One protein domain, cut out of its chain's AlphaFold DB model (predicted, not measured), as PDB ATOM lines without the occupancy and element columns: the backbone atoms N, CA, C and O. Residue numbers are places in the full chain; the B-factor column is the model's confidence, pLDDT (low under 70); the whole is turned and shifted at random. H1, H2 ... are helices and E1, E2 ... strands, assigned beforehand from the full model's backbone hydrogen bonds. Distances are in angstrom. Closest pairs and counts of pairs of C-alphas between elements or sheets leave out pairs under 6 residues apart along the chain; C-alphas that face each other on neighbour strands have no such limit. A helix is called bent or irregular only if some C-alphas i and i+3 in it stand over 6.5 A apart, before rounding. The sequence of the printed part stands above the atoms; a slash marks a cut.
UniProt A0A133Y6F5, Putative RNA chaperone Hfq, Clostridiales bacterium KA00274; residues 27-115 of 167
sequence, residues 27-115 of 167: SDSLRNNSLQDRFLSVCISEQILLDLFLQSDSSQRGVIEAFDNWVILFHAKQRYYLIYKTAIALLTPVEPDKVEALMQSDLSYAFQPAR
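This is residues 27 to 115 of the 167 residues of the protein "Putative RNA chaperone Hfq" of Clostridiales bacterium KA00274 (UniProt A0A133Y6F5). A strongly twisted sheet of five antiparallel strands, sharply bent along its longest strand, E2, has helix H1 packed across one face, over E2. A second helix, H2, follows edge strand E5 and packs on H1 rather than on the sheet, and two loose ends of low confidence, residues 27 to 33 and 106 to 115, lie at the helices' end of the domain. The printed part has 89 residues with two named helices and five named strands, along the chain H1 E1 E2 E3 E4 E5 H2; the sheet's order is E4 E3 E2 E1 E5, and the class is mixed, helices and strands. The whole is compact, with a radius of gyration of the C-alphas of 13.2 A and spans of 39 by 27 by 22 A.

E1, residues 50 to 54, E2, residues 59 to 67, E3, residues 71 to 76, and E4, residues 79 to 84, form a meander, each strand the antiparallel neighbour of the one before and each successive pair a hairpin. E2 bends by 79 degrees at residue 62, and its pairing is staggered: residues 59 to 62 pair with E1, with N 52 and O 60 at 2.8 A, and residues 63 to 67 with E3, with N 65 and O 73 at 2.9 A. E4 is an edge strand antiparallel to E3, with N 81 and O 74 at 2.8 A. The other edge strand, E5, residues 88 to 93, is antiparallel to E1 at 166 degrees, with N 51 and O 92 at 2.8 A. E4 and E5 meet only through their link. H1, residues 35 to 45, is on the sheet at a height of 8.2 A, over E2 and across the strands, at 82 degrees to E2 on the local plane; their closest C-alphas are those of Ile 44 and Glu 65, 5.5 A apart. H2, residues 96 to 105, is not on the sheet. It touches H1 and is about perpendicular to it at 77 degrees, the closest C-alphas being those of Val 42 and Leu 102, 7.1 A apart. In H1 and H2 every O i to N i+4 pair is within hydrogen-bond range.

E2 is 18.8 A long from first to last C-alpha, E4 16.1 A, E3 15.7 A, E5 14.1 A and E1 12.6 A. H1 is 15.4 A long and begins at C-alpha 35 (138.063, 145.082, 199.996). H2 is 14.5 A long and ends at C-alpha 105 (145.430, 133.167, 201.473).

The two C-alphas farthest apart, those of Ser 27 and Lys 77, are 40.4 A apart. The printed part has no cut, and the links between successive named elements are tight. The model's mean pLDDT over the printed part is 85.0; residues 27 to 33 and 105 to 115 are under 70.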
ATOM      1  N   SER A  27     150.205 153.143 209.932       40.78
ATOM      2  CA  SER A  27     148.756 153.141 209.663       40.78
ATOM      3  C   SER A  27     148.361 153.804 208.345       40.78
ATOM      4  O   SER A  27     147.318 153.455 207.791       40.78
ATOM      5  N   ASP A  28     149.219 154.640 207.756       44.03
ATOM      6  CA  ASP A  28     149.028 155.092 206.371       44.03
ATOM      7  C   ASP A  28     149.321 153.968 205.359       44.03
ATOM      8  O   ASP A  28     148.740 153.934 204.277       44.03
ATOM      9  N   SER A  29     150.132 152.976 205.746       43.88
ATOM     10  CA  SER A  29     150.329 151.706 205.029       43.88
ATOM     11  C   SER A  29     149.168 150.712 205.207       43.88
ATOM     12  O   SER A  29     149.070 149.746 204.453       43.88
ATOM     13  N   LEU A  30     148.243 150.970 206.143       44.22
ATOM     14  CA  LEU A  30     147.034 150.166 206.380       44.22
ATOM     15  C   LEU A  30     145.783 150.725 205.684       44.22
ATOM     16  O   LEU A  30     144.737 150.076 205.702       44.22
ATOM     17  N   ARG A  31     145.871 151.890 205.024       43.81
ATOM     18  CA  ARG A  31     144.766 152.432 204.210       43.81
ATOM     19  C   ARG A  31     144.569 151.711 202.872       43.81
ATOM     20  O   ARG A  31     143.512 151.857 202.273       43.81
ATOM     21  N   ASN A  32     145.530 150.884 202.459       48.25
ATOM     22  CA  ASN A  32     145.560 150.201 201.157       48.25
ATOM     23  C   ASN A  32     145.046 148.756 201.226       48.25
ATOM     24  O   ASN A  32     145.468 147.903 200.450       48.25
ATOM     25  N   ASN A  33     144.187 148.457 202.201       63.09
ATOM     26  CA  ASN A  33     143.623 147.122 202.373       63.09
ATOM     27  C   ASN A  33     142.092 147.122 202.324       63.09
ATOM     28  O   ASN A  33     141.437 146.293 202.955       63.09
ATOM     29  N   SER A  34     141.526 148.080 201.585       83.25
ATOM     30  CA  SER A  34     140.110 148.087 201.231       83.25
ATOM     31  C   SER A  34     139.761 146.802 200.479       83.25
ATOM     32  O   SER A  34     140.546 146.328 199.657       83.25
ATOM     33  N   LEU A  35     138.567 146.252 200.723       88.94
ATOM     34  CA  LEU A  35     138.063 145.082 199.996       88.94
ATOM     35  C   LEU A  35     138.126 145.298 198.477       88.94
ATOM     36  O   LEU A  35     138.465 144.376 197.742       88.94
ATOM     37  N   GLN A  36     137.857 146.527 198.027       91.25
ATOM     38  CA  GLN A  36     137.969 146.904 196.621       91.25
ATOM     39  C   GLN A  36     139.403 146.738 196.108       91.25
ATOM     40  O   GLN A  36     139.608 146.095 195.083       91.25
ATOM     41  N   ASP A  37     140.384 147.301 196.812       89.06
ATOM     42  CA  ASP A  37     141.778 147.281 196.365       89.06
ATOM     43  C   ASP A  37     142.338 145.861 196.394       89.06
ATOM     44  O   ASP A  37     143.020 145.466 195.450       89.06
ATOM     45  N   ARG A  38     141.994 145.061 197.415       89.31
ATOM     46  CA  ARG A  38     142.340 143.631 197.455       89.31
ATOM     47  C   ARG A  38     141.744 142.888 196.266       89.31
ATOM     48  O   ARG A  38     142.462 142.179 195.571       89.31
ATOM     49  N   PHE A  39     140.447 143.077 196.019       92.75
ATOM     50  CA  PHE A  39     139.741 142.405 194.929       92.75
ATOM     51  C   PHE A  39     140.370 142.736 193.575       92.75
ATOM     52  O   PHE A  39     140.715 141.837 192.811       92.75
ATOM     53  N   LEU A  40     140.571 144.026 193.297       93.06
ATOM     54  CA  LEU A  40     141.147 144.483 192.034       93.06
ATOM     55  C   LEU A  40     142.613 144.055 191.885       93.06
ATOM     56  O   LEU A  40     143.025 143.709 190.781       93.06
ATOM     57  N   SER A  41     143.378 144.028 192.979       91.06
ATOM     58  CA  SER A  41     144.774 143.571 192.962       91.06
ATOM     59  C   SER A  41     144.878 142.088 192.623       91.06
ATOM     60  O   SER A  41     145.640 141.741 191.726       91.06
ATOM     61  N   VAL A  42     144.067 141.237 193.265       91.81
ATOM     62  CA  VAL A  42     144.000 139.796 192.955       91.81
ATOM     63  C   VAL A  42     143.576 139.571 191.504       91.81
ATOM     64  O   VAL A  42     144.156 138.750 190.798       91.81
ATOM     65  N   CYS A  43     142.595 140.340 191.020       93.81
ATOM     66  CA  CYS A  43     142.153 140.237 189.631       93.81
ATOM     67  C   CYS A  43     143.272 140.563 188.629       93.81
ATOM     68  O   CYS A  43     143.360 139.900 187.596       93.81
ATOM     69  N   ILE A  44     144.125 141.549 188.929       94.50
ATOM     70  CA  ILE A  44     145.272 141.915 188.085       94.50
ATOM     71  C   ILE A  44     146.386 140.873 188.183       94.50
ATOM     72  O   ILE A  44     146.905 140.452 187.149       94.50
ATOM     73  N   SER A  45     146.777 140.464 189.393       91.12
ATOM     74  CA  SER A  45     147.917 139.556 189.587       91.12
ATOM     75  C   SER A  45     147.684 138.205 188.918       91.12
ATOM     76  O   SER A  45     148.578 137.681 188.261       91.12
ATOM     77  N   GLU A  46     146.461 137.691 189.023       93.75
ATOM     78  CA  GLU A  46     146.079 136.374 188.511       93.75
ATOM     79  C   GLU A  46     145.402 136.424 187.138       93.75
ATOM     80  O   GLU A  46     144.960 135.390 186.634       93.75
ATOM     81  N   GLN A  47     145.304 137.617 186.534       94.81
ATOM     82  CA  GLN A  47     144.651 137.842 185.238       94.81
ATOM     83  C   GLN A  47     143.256 137.195 185.181       94.81
ATOM     84  O   GLN A  47     142.902 136.480 184.240       94.81
ATOM     85  N   ILE A  48     142.466 137.424 186.235       95.88
ATOM     86  CA  ILE A  48     141.151 136.806 186.396       95.88
ATOM     87  C   ILE A  48     140.204 137.324 185.316       95.88
ATOM     88  O   ILE A  48     140.033 138.532 185.133       95.88
ATOM     89  N   LEU A  49     139.549 136.390 184.627       97.88
ATOM     90  CA  LEU A  49     138.500 136.704 183.671       97.88
ATOM     91  C   LEU A  49     137.244 137.168 184.418       97.88
ATOM     92  O   LEU A  49     136.742 136.480 185.309       97.88
ATOM     93  N   LEU A  50     136.739 138.336 184.039       97.69
ATOM     94  CA  LEU A  50     135.639 139.032 184.692       97.69
ATOM     95  C   LEU A  50     134.539 139.350 183.679       97.69
ATOM     96  O   LEU A  50     134.813 139.789 182.558       97.69
ATOM     97  N   ASP A  51     133.297 139.190 184.118       97.25
ATOM     98  CA  ASP A  51     132.122 139.783 183.499       97.25
ATOM     99  C   ASP A  51     131.892 141.172 184.100       97.25
ATOM    100  O   ASP A  51     131.635 141.333 185.297       97.25
ATOM    101  N   LEU A  52     132.023 142.190 183.252       97.00
ATOM    102  CA  LEU A  52     131.789 143.587 183.580       97.00
ATOM    103  C   LEU A  52     130.407 143.999 183.079       97.00
ATOM    104  O   LEU A  52     130.166 144.015 181.871       97.00
ATOM    105  N   PHE A  53     129.535 144.402 183.997       96.81
ATOM    106  CA  PHE A  53     128.221 144.964 183.697       96.81
ATOM    107  C   PHE A  53     128.262 146.476 183.893       96.81
ATOM    108  O   PHE A  53     128.594 146.965 184.978       96.81
ATOM    109  N   LEU A  54     127.930 147.221 182.842       95.56
ATOM    110  CA  LEU A  54     127.790 148.671 182.906       95.56
ATOM    111  C   LEU A  54     126.348 149.050 183.249       95.56
ATOM    112  O   LEU A  54     125.417 148.299 182.973       95.56
ATOM    113  N   GLN A  55     126.159 150.247 183.799       95.62
ATOM    114  CA  GLN A  55     124.829 150.806 184.080       95.62
ATOM    115  C   GLN A  55     123.963 150.983 182.824       95.62
ATOM    116  O   GLN A  55     122.749 151.073 182.925       95.62
ATOM    117  N   SER A  56     124.581 151.041 181.643       88.31
ATOM    118  CA  SER A  56     123.913 151.139 180.342       88.31
ATOM    119  C   SER A  56     123.434 149.787 179.790       88.31
ATOM    120  O   SER A  56     123.310 149.646 178.576       88.31
ATOM    121  N   ASP A  57     123.269 148.775 180.644       83.31
ATOM    122  CA  ASP A  57     122.870 147.392 180.322       83.31
ATOM    123  C   ASP A  57     123.806 146.610 179.379       83.31
ATOM    124  O   ASP A  57     123.551 145.456 179.032       83.31
ATOM    125  N   SER A  58     124.936 147.188 178.970       89.88
ATOM    126  CA  SER A  58     125.944 146.487 178.175       89.88
ATOM    127  C   SER A  58     126.902 145.706 179.071       89.88
ATOM    128  O   SER A  58     127.465 146.275 180.012       89.88
ATOM    129  N   SER A  59     127.166 144.445 178.727       92.62
ATOM    130  CA  SER A  59     128.180 143.621 179.384       92.62
ATOM    131  C   SER A  59     129.390 143.365 178.486       92.62
ATOM    132  O   SER A  59     129.281 143.267 177.259       92.62
ATOM    133  N   GLN A  60     130.574 143.278 179.090       94.88
ATOM    134  CA  GLN A  60     131.807 142.872 178.416       94.88
ATOM    135  C   GLN A  60     132.558 141.867 179.287       94.88
ATOM    136  O   GLN A  60     132.628 142.027 180.499       94.88
ATOM    137  N   ARG A  61     133.158 140.855 178.656       97.19
ATOM    138  CA  ARG A  61     134.021 139.874 179.319       97.19
ATOM    139  C   ARG A  61     135.481 140.156 178.992       97.19
ATOM    140  O   ARG A  61     135.809 140.352 177.818       97.19
ATOM    141  N   GLY A  62     136.342 140.167 180.001       97.25
ATOM    142  CA  GLY A  62     137.742 140.563 179.853       97.25
ATOM    143  C   GLY A  62     138.512 140.523 181.166       97.25
ATOM    144  O   GLY A  62     138.036 139.958 182.146       97.25
ATOM    145  N   VAL A  63     139.703 141.111 181.172       97.69
ATOM    146  CA  VAL A  63     140.590 141.170 182.345       97.69
ATOM    147  C   VAL A  63     140.849 142.618 182.742       97.69
ATOM    148  O   VAL A  63     140.802 143.523 181.904       97.69
ATOM    149  N   ILE A  64     141.120 142.854 184.023       97.19
ATOM    150  CA  ILE A  64     141.579 144.161 184.504       97.19
ATOM    151  C   ILE A  64     143.106 144.161 184.464       97.19
ATOM    152  O   ILE A  64     143.732 143.261 185.014       97.19
ATOM    153  N   GLU A  65     143.701 145.173 183.835       96.31
ATOM    154  CA  GLU A  65     145.164 145.325 183.791       96.31
ATOM    155  C   GLU A  65     145.689 146.358 184.792       96.31
ATOM    156  O   GLU A  65     146.797 146.224 185.305       96.31
ATOM    157  N   ALA A  66     144.905 147.396 185.082       93.69
ATOM    158  CA  ALA A  66     145.282 148.444 186.021       93.69
ATOM    159  C   ALA A  66     144.041 149.106 186.626       93.69
ATOM    160  O   ALA A  66     142.960 149.090 186.032       93.69
ATOM    161  N   PHE A  67     144.194 149.742 187.786       95.50
ATOM    162  CA  PHE A  67     143.164 150.598 188.365       95.50
ATOM    163  C   PHE A  67     143.772 151.805 189.074       95.50
ATOM    164  O   PHE A  67     144.936 151.803 189.469       95.50
ATOM    165  N   ASP A  68     142.943 152.828 189.239       93.44
ATOM    166  CA  ASP A  68     143.158 153.955 190.142       93.44
ATOM    167  C   ASP A  68     141.887 154.128 190.997       93.44
ATOM    168  O   ASP A  68     140.952 153.321 190.931       93.44
ATOM    169  N   ASN A  69     141.803 155.190 191.787       92.25
ATOM    170  CA  ASN A  69     140.657 155.502 192.629       92.25
ATOM    171  C   ASN A  69     139.347 155.604 191.831       92.25
ATOM    172  O   ASN A  69     138.328 155.095 192.294       92.25
ATOM    173  N   TRP A  70     139.365 156.185 190.623       95.50
ATOM    174  CA  TRP A  70     138.147 156.469 189.843       95.50
ATOM    175  C   TRP A  70     137.944 155.604 188.603       95.50
ATOM    176  O   TRP A  70     136.822 155.525 188.102       95.50
ATOM    177  N   VAL A  71     139.003 154.988 188.086       97.06
ATOM    178  CA  VAL A  71     138.983 154.302 186.788       97.06
ATOM    179  C   VAL A  71     139.606 152.917 186.882       97.06
ATOM    180  O   VAL A  71     140.444 152.658 187.747       97.06
ATOM    181  N   ILE A  72     139.204 152.042 185.966       97.31
ATOM    182  CA  ILE A  72     139.860 150.764 185.686       97.31
ATOM    183  C   ILE A  72     140.268 150.713 184.213       97.31
ATOM    184  O   ILE A  72     139.574 151.253 183.346       97.31
ATOM    185  N   LEU A  73     141.388 150.056 183.931       97.88
ATOM    186  CA  LEU A  73     141.803 149.679 182.589       97.88
ATOM    187  C   LEU A  73     141.370 148.233 182.346       97.88
ATOM    188  O   LEU A  73     141.865 147.314 182.998       97.88
ATOM    189  N   PHE A  74     140.435 148.050 181.421       97.88
ATOM    190  CA  PHE A  74     139.838 146.760 181.102       97.88
ATOM    191  C   PHE A  74     140.238 146.329 179.693       97.88
ATOM    192  O   PHE A  74     140.058 147.085 178.736       97.88
ATOM    193  N   HIS A  75     140.767 145.120 179.551       97.94
ATOM    194  CA  HIS A  75     141.168 144.556 178.269       97.94
ATOM    195  C   HIS A  75     140.155 143.500 177.820       97.94
ATOM    196  O   HIS A  75     139.953 142.481 178.483       97.94
ATOM    197  N   ALA A  76     139.501 143.748 176.684       96.62
ATOM    198  CA  ALA A  76     138.526 142.833 176.096       96.62
ATOM    199  C   ALA A  76     138.524 142.937 174.568       96.62
ATOM    200  O   ALA A  76     138.635 144.025 174.004       96.62
ATOM    201  N   LYS A  77     138.342 141.807 173.871       94.56
ATOM    202  CA  LYS A  77     138.246 141.756 172.395       94.56
ATOM    203  C   LYS A  77     139.392 142.509 171.686       94.56
ATOM    204  O   LYS A  77     139.141 143.247 170.735       94.56
ATOM    205  N   GLN A  78     140.633 142.332 172.153       94.56
ATOM    206  CA  GLN A  78     141.840 142.980 171.606       94.56
ATOM    207  C   GLN A  78     141.835 144.517 171.697       94.56
ATOM    208  O   GLN A  78     142.486 145.201 170.906       94.56
ATOM    209  N   ARG A  79     141.048 145.086 172.617       95.25
ATOM    210  CA  ARG A  79     140.959 146.530 172.844       95.25
ATOM    211  C   ARG A  79     141.020 146.846 174.329       95.25
ATOM    212  O   ARG A  79     140.517 146.094 175.163       95.25
ATOM    213  N   TYR A  80     141.594 148.004 174.619       97.44
ATOM    214  CA  TYR A  80     141.662 148.584 175.950       97.44
ATOM    215  C   TYR A  80     140.532 149.586 176.155       97.44
ATOM    216  O   TYR A  80     140.318 150.473 175.328       97.44
ATOM    217  N   TYR A  81     139.837 149.457 177.278       96.69
ATOM    218  CA  TYR A  81     138.779 150.356 177.708       96.69
ATOM    219  C   TYR A  81     139.203 151.012 179.016       96.69
ATOM    220  O   TYR A  81     139.463 150.327 180.005       96.69
ATOM    221  N   LEU A  82     139.254 152.340 179.031       97.69
ATOM    222  CA  LEU A  82     139.360 153.097 180.270       97.69
ATOM    223  C   LEU A  82     137.943 153.359 180.781       97.69
ATOM    224  O   LEU A  82     137.194 154.120 180.171       97.69
ATOM    225  N   ILE A  83     137.565 152.692 181.866       96.62
ATOM    226  CA  ILE A  83     136.188 152.678 182.363       96.62
ATOM    227  C   ILE A  83     136.139 153.388 183.709       96.62
ATOM    228  O   ILE A  83     136.857 153.029 184.641       96.62
ATOM    229  N   TYR A  84     135.271 154.391 183.823       97.81
ATOM    230  CA  TYR A  84     134.977 155.025 185.102       97.81
ATOM    231  C   TYR A  84     134.219 154.054 186.001       97.81
ATOM    232  O   TYR A  84     133.185 153.519 185.603       97.81
ATOM    233  N   LYS A  85     134.687 153.883 187.240       96.06
ATOM    234  CA  LYS A  85     134.037 153.020 188.237       96.06
ATOM    235  C   LYS A  85     132.578 153.409 188.480       96.06
ATOM    236  O   LYS A  85     131.761 152.546 188.758       96.06
ATOM    237  N   THR A  86     132.237 154.688 188.318       96.81
ATOM    238  CA  THR A  86     130.864 155.191 188.463       96.81
ATOM    239  C   THR A  86     129.895 154.640 187.423       96.81
ATOM    240  O   THR A  86     128.701 154.638 187.689       96.81
ATOM    241  N   ALA A  87     130.384 154.184 186.265       97.06
ATOM    242  CA  ALA A  87     129.573 153.579 185.208       97.06
ATOM    243  C   ALA A  87     129.447 152.052 185.354       97.06
ATOM    244  O   ALA A  87     128.713 151.418 184.593       97.06
ATOM    245  N   ILE A  88     130.164 151.454 186.310       96.81
ATOM    246  CA  ILE A  88     130.146 150.017 186.578       96.81
ATOM    247  C   ILE A  88     128.965 149.712 187.496       96.81
ATOM    248  O   ILE A  88     128.840 150.295 188.571       96.81
ATOM    249  N   ALA A  89     128.106 148.791 187.072       97.06
ATOM    250  CA  ALA A  89     127.029 148.262 187.898       97.06
ATOM    251  C   ALA A  89     127.512 147.060 188.721       97.06
ATOM    252  O   ALA A  89     127.254 146.984 189.920       97.06
ATOM    253  N   LEU A  90     128.233 146.134 188.080       95.88
ATOM    254  CA  LEU A  90     128.711 144.908 188.711       95.88
ATOM    255  C   LEU A  90     129.972 144.382 188.014       95.88
ATOM    256  O   LEU A  90     130.109 144.468 186.795       95.88
ATOM    257  N   LEU A  91     130.876 143.813 188.807       96.19
ATOM    258  CA  LEU A  91     132.040 143.051 188.365       96.19
ATOM    259  C   LEU A  91     131.934 141.653 188.963       96.19
ATOM    260  O   LEU A  91     131.861 141.514 190.184       96.19
ATOM    261  N   THR A  92     131.932 140.627 188.118       96.69
ATOM    262  CA  THR A  92     131.793 139.237 188.563       96.69
ATOM    263  C   THR A  92     132.919 138.389 187.985       96.69
ATOM    264  O   THR A  92     133.055 138.327 186.765       96.69
ATOM    265  N   PRO A  93     133.743 137.734 188.821       97.12
ATOM    266  CA  PRO A  93     134.694 136.741 188.341       97.12
ATOM    267  C   PRO A  93     133.970 135.574 187.679       97.12
ATOM    268  O   PRO A  93     132.954 135.106 188.188       97.12
ATOM    269  N   VAL A  94     134.523 135.064 186.579       96.44
ATOM    270  CA  VAL A  94     134.020 133.829 185.957       96.44
ATOM    271  C   VAL A  94     134.224 132.628 186.893       96.44
ATOM    272  O   VAL A  94     133.398 131.721 186.919       96.44
ATOM    273  N   GLU A  95     135.288 132.658 187.700       94.38
ATOM    274  CA  GLU A  95     135.615 131.658 188.723       94.38
ATOM    275  C   GLU A  95     135.638 132.320 190.116       94.38
ATOM    276  O   GLU A  95     136.701 132.749 190.578       94.38
ATOM    277  N   PRO A  96     134.483 132.463 190.793       93.25
ATOM    278  CA  PRO A  96     134.405 133.153 192.082       93.25
ATOM    279  C   PRO A  96     135.183 132.428 193.188       93.25
ATOM    280  O   PRO A  96     135.897 133.086 193.942       93.25
ATOM    281  N   ASP A  97     135.134 131.092 193.227       94.19
ATOM    282  CA  ASP A  97     135.811 130.272 194.245       94.19
ATOM    283  C   ASP A  97     137.334 130.479 194.231       94.19
ATOM    284  O   ASP A  97     137.984 130.525 195.276       94.19
ATOM    285  N   LYS A  98     137.913 130.658 193.033       91.75
ATOM    286  CA  LYS A  98     139.341 130.945 192.865       91.75
ATOM    287  C   LYS A  98     139.698 132.284 193.509       91.75
ATOM    288  O   LYS A  98     140.670 132.361 194.256       91.75
ATOM    289  N   VAL A  99     138.917 133.329 193.234       90.88
ATOM    290  CA  VAL A  99     139.145 134.665 193.806       90.88
ATOM    291  C   VAL A  99     138.977 134.636 195.320       90.88
ATOM    292  O   VAL A  99     139.811 135.188 196.032       90.88
ATOM    293  N   GLU A 100     137.945 133.961 195.820       90.56
ATOM    294  CA  GLU A 100     137.714 133.826 197.255       90.56
ATOM    295  C   GLU A 100     138.895 133.143 197.961       90.56
ATOM    296  O   GLU A 100     139.401 133.673 198.952       90.56
ATOM    297  N   ALA A 101     139.399 132.032 197.415       89.62
ATOM    298  CA  ALA A 101     140.557 131.334 197.968       89.62
ATOM    299  C   ALA A 101     141.810 132.228 198.014       89.62
ATOM    300  O   ALA A 101     142.502 132.271 199.033       89.62
ATOM    301  N   LEU A 102     142.069 132.988 196.945       87.44
ATOM    302  CA  LEU A 102     143.215 133.900 196.850       87.44
ATOM    303  C   LEU A 102     143.115 135.065 197.844       87.44
ATOM    304  O   LEU A 102     144.090 135.430 198.499       87.44
ATOM    305  N   MET A 103     141.915 135.621 198.015       84.06
ATOM    306  CA  MET A 103     141.672 136.697 198.978       84.06
ATOM    307  C   MET A 103     141.786 136.227 200.438       84.06
ATOM    308  O   MET A 103     142.046 137.053 201.316       84.06
ATOM    309  N   GLN A 104     141.599 134.929 200.706       79.38
ATOM    310  CA  GLN A 104     141.782 134.316 202.028       79.38
ATOM    311  C   GLN A 104     143.248 133.957 202.318       79.38
ATOM    312  O   GLN A 104     143.681 134.075 203.467       79.38
ATOM    313  N   SER A 105     144.017 133.537 201.308       68.50
ATOM    314  CA  SER A 105     145.430 133.167 201.473       68.50
ATOM    315  C   SER A 105     146.356 134.373 201.647       68.50
ATOM    316  O   SER A 105     147.362 134.281 202.353       68.50
ATOM    317  N   ASP A 106     146.002 135.516 201.059       57.62
ATOM    318  CA  ASP A 106     146.830 136.722 201.061       57.62
ATOM    319  C   ASP A 106     146.444 137.710 202.174       57.62
ATOM    320  O   ASP A 106     145.878 138.781 201.951       57.62
ATOM    321  N   LEU A 107     146.826 137.397 203.416       55.47
ATOM    322  CA  LEU A 107     146.857 138.399 204.497       55.47
ATOM    323  C   LEU A 107     148.071 139.349 204.402       55.47
ATOM    324  O   LEU A 107     148.140 140.322 205.155       55.47
ATOM    325  N   SER A 108     149.018 139.090 203.491       53.16
ATOM    326  CA  SER A 108     150.281 139.830 203.337       53.16
ATOM    327  C   SER A 108     150.403 140.636 202.039       53.16
ATOM    328  O   SER A 108     151.336 141.436 201.927       53.16
ATOM    329  N   TYR A 109     149.467 140.502 201.088       50.41
ATOM    330  CA  TYR A 109     149.461 141.283 199.846       50.41
ATOM    331  C   TYR A 109     148.902 142.687 200.102       50.41
ATOM    332  O   TYR A 109     147.854 143.097 199.608       50.41
ATOM    333  N   ALA A 110     149.624 143.460 200.913       46.41
ATOM    334  CA  ALA A 110     149.572 144.899 200.765       46.41
ATOM    335  C   ALA A 110     150.027 145.174 199.333       46.41
ATOM    336  O   ALA A 110     151.173 144.874 198.988       46.41
ATOM    337  N   PHE A 111     149.137 145.717 198.500       44.41
ATOM    338  CA  PHE A 111     149.543 146.457 197.315       44.41
ATOM    339  C   PHE A 111     150.702 147.355 197.751       44.41
ATOM    340  O   PHE A 111     150.501 148.316 198.495       44.41
ATOM    341  N   GLN A 112     151.932 146.984 197.391       44.94
ATOM    342  CA  GLN A 112     153.064 147.883 197.477       44.94
ATOM    343  C   GLN A 112     152.853 148.790 196.277       44.94
ATOM    344  O   GLN A 112     153.125 148.348 195.156       44.94
ATOM    345  N   PRO A 113     152.299 150.009 196.443       44.22
ATOM    346  CA  PRO A 113     152.256 150.916 195.319       44.22
ATOM    347  C   PRO A 113     153.679 150.977 194.772       44.22
ATOM    348  O   PRO A 113     154.625 151.189 195.532       44.22
ATOM    349  N   ALA A 114     153.843 150.884 193.452       46.62
ATOM    350  CA  ALA A 114     155.113 151.189 192.782       46.62
ATOM    351  C   ALA A 114     155.646 152.604 193.126       46.62
ATOM    352  O   ALA A 114     156.722 153.021 192.705       46.62
ATOM    353  N   ARG A 115     154.899 153.359 193.933       47.56
ATOM    354  CA  ARG A 115     155.326 154.515 194.690       47.56
ATOM    355  C   ARG A 115     155.833 154.105 196.080       47.56
ATOM    356  O   ARG A 115     155.263 154.506 197.093       47.56
TER     357      ARG A 115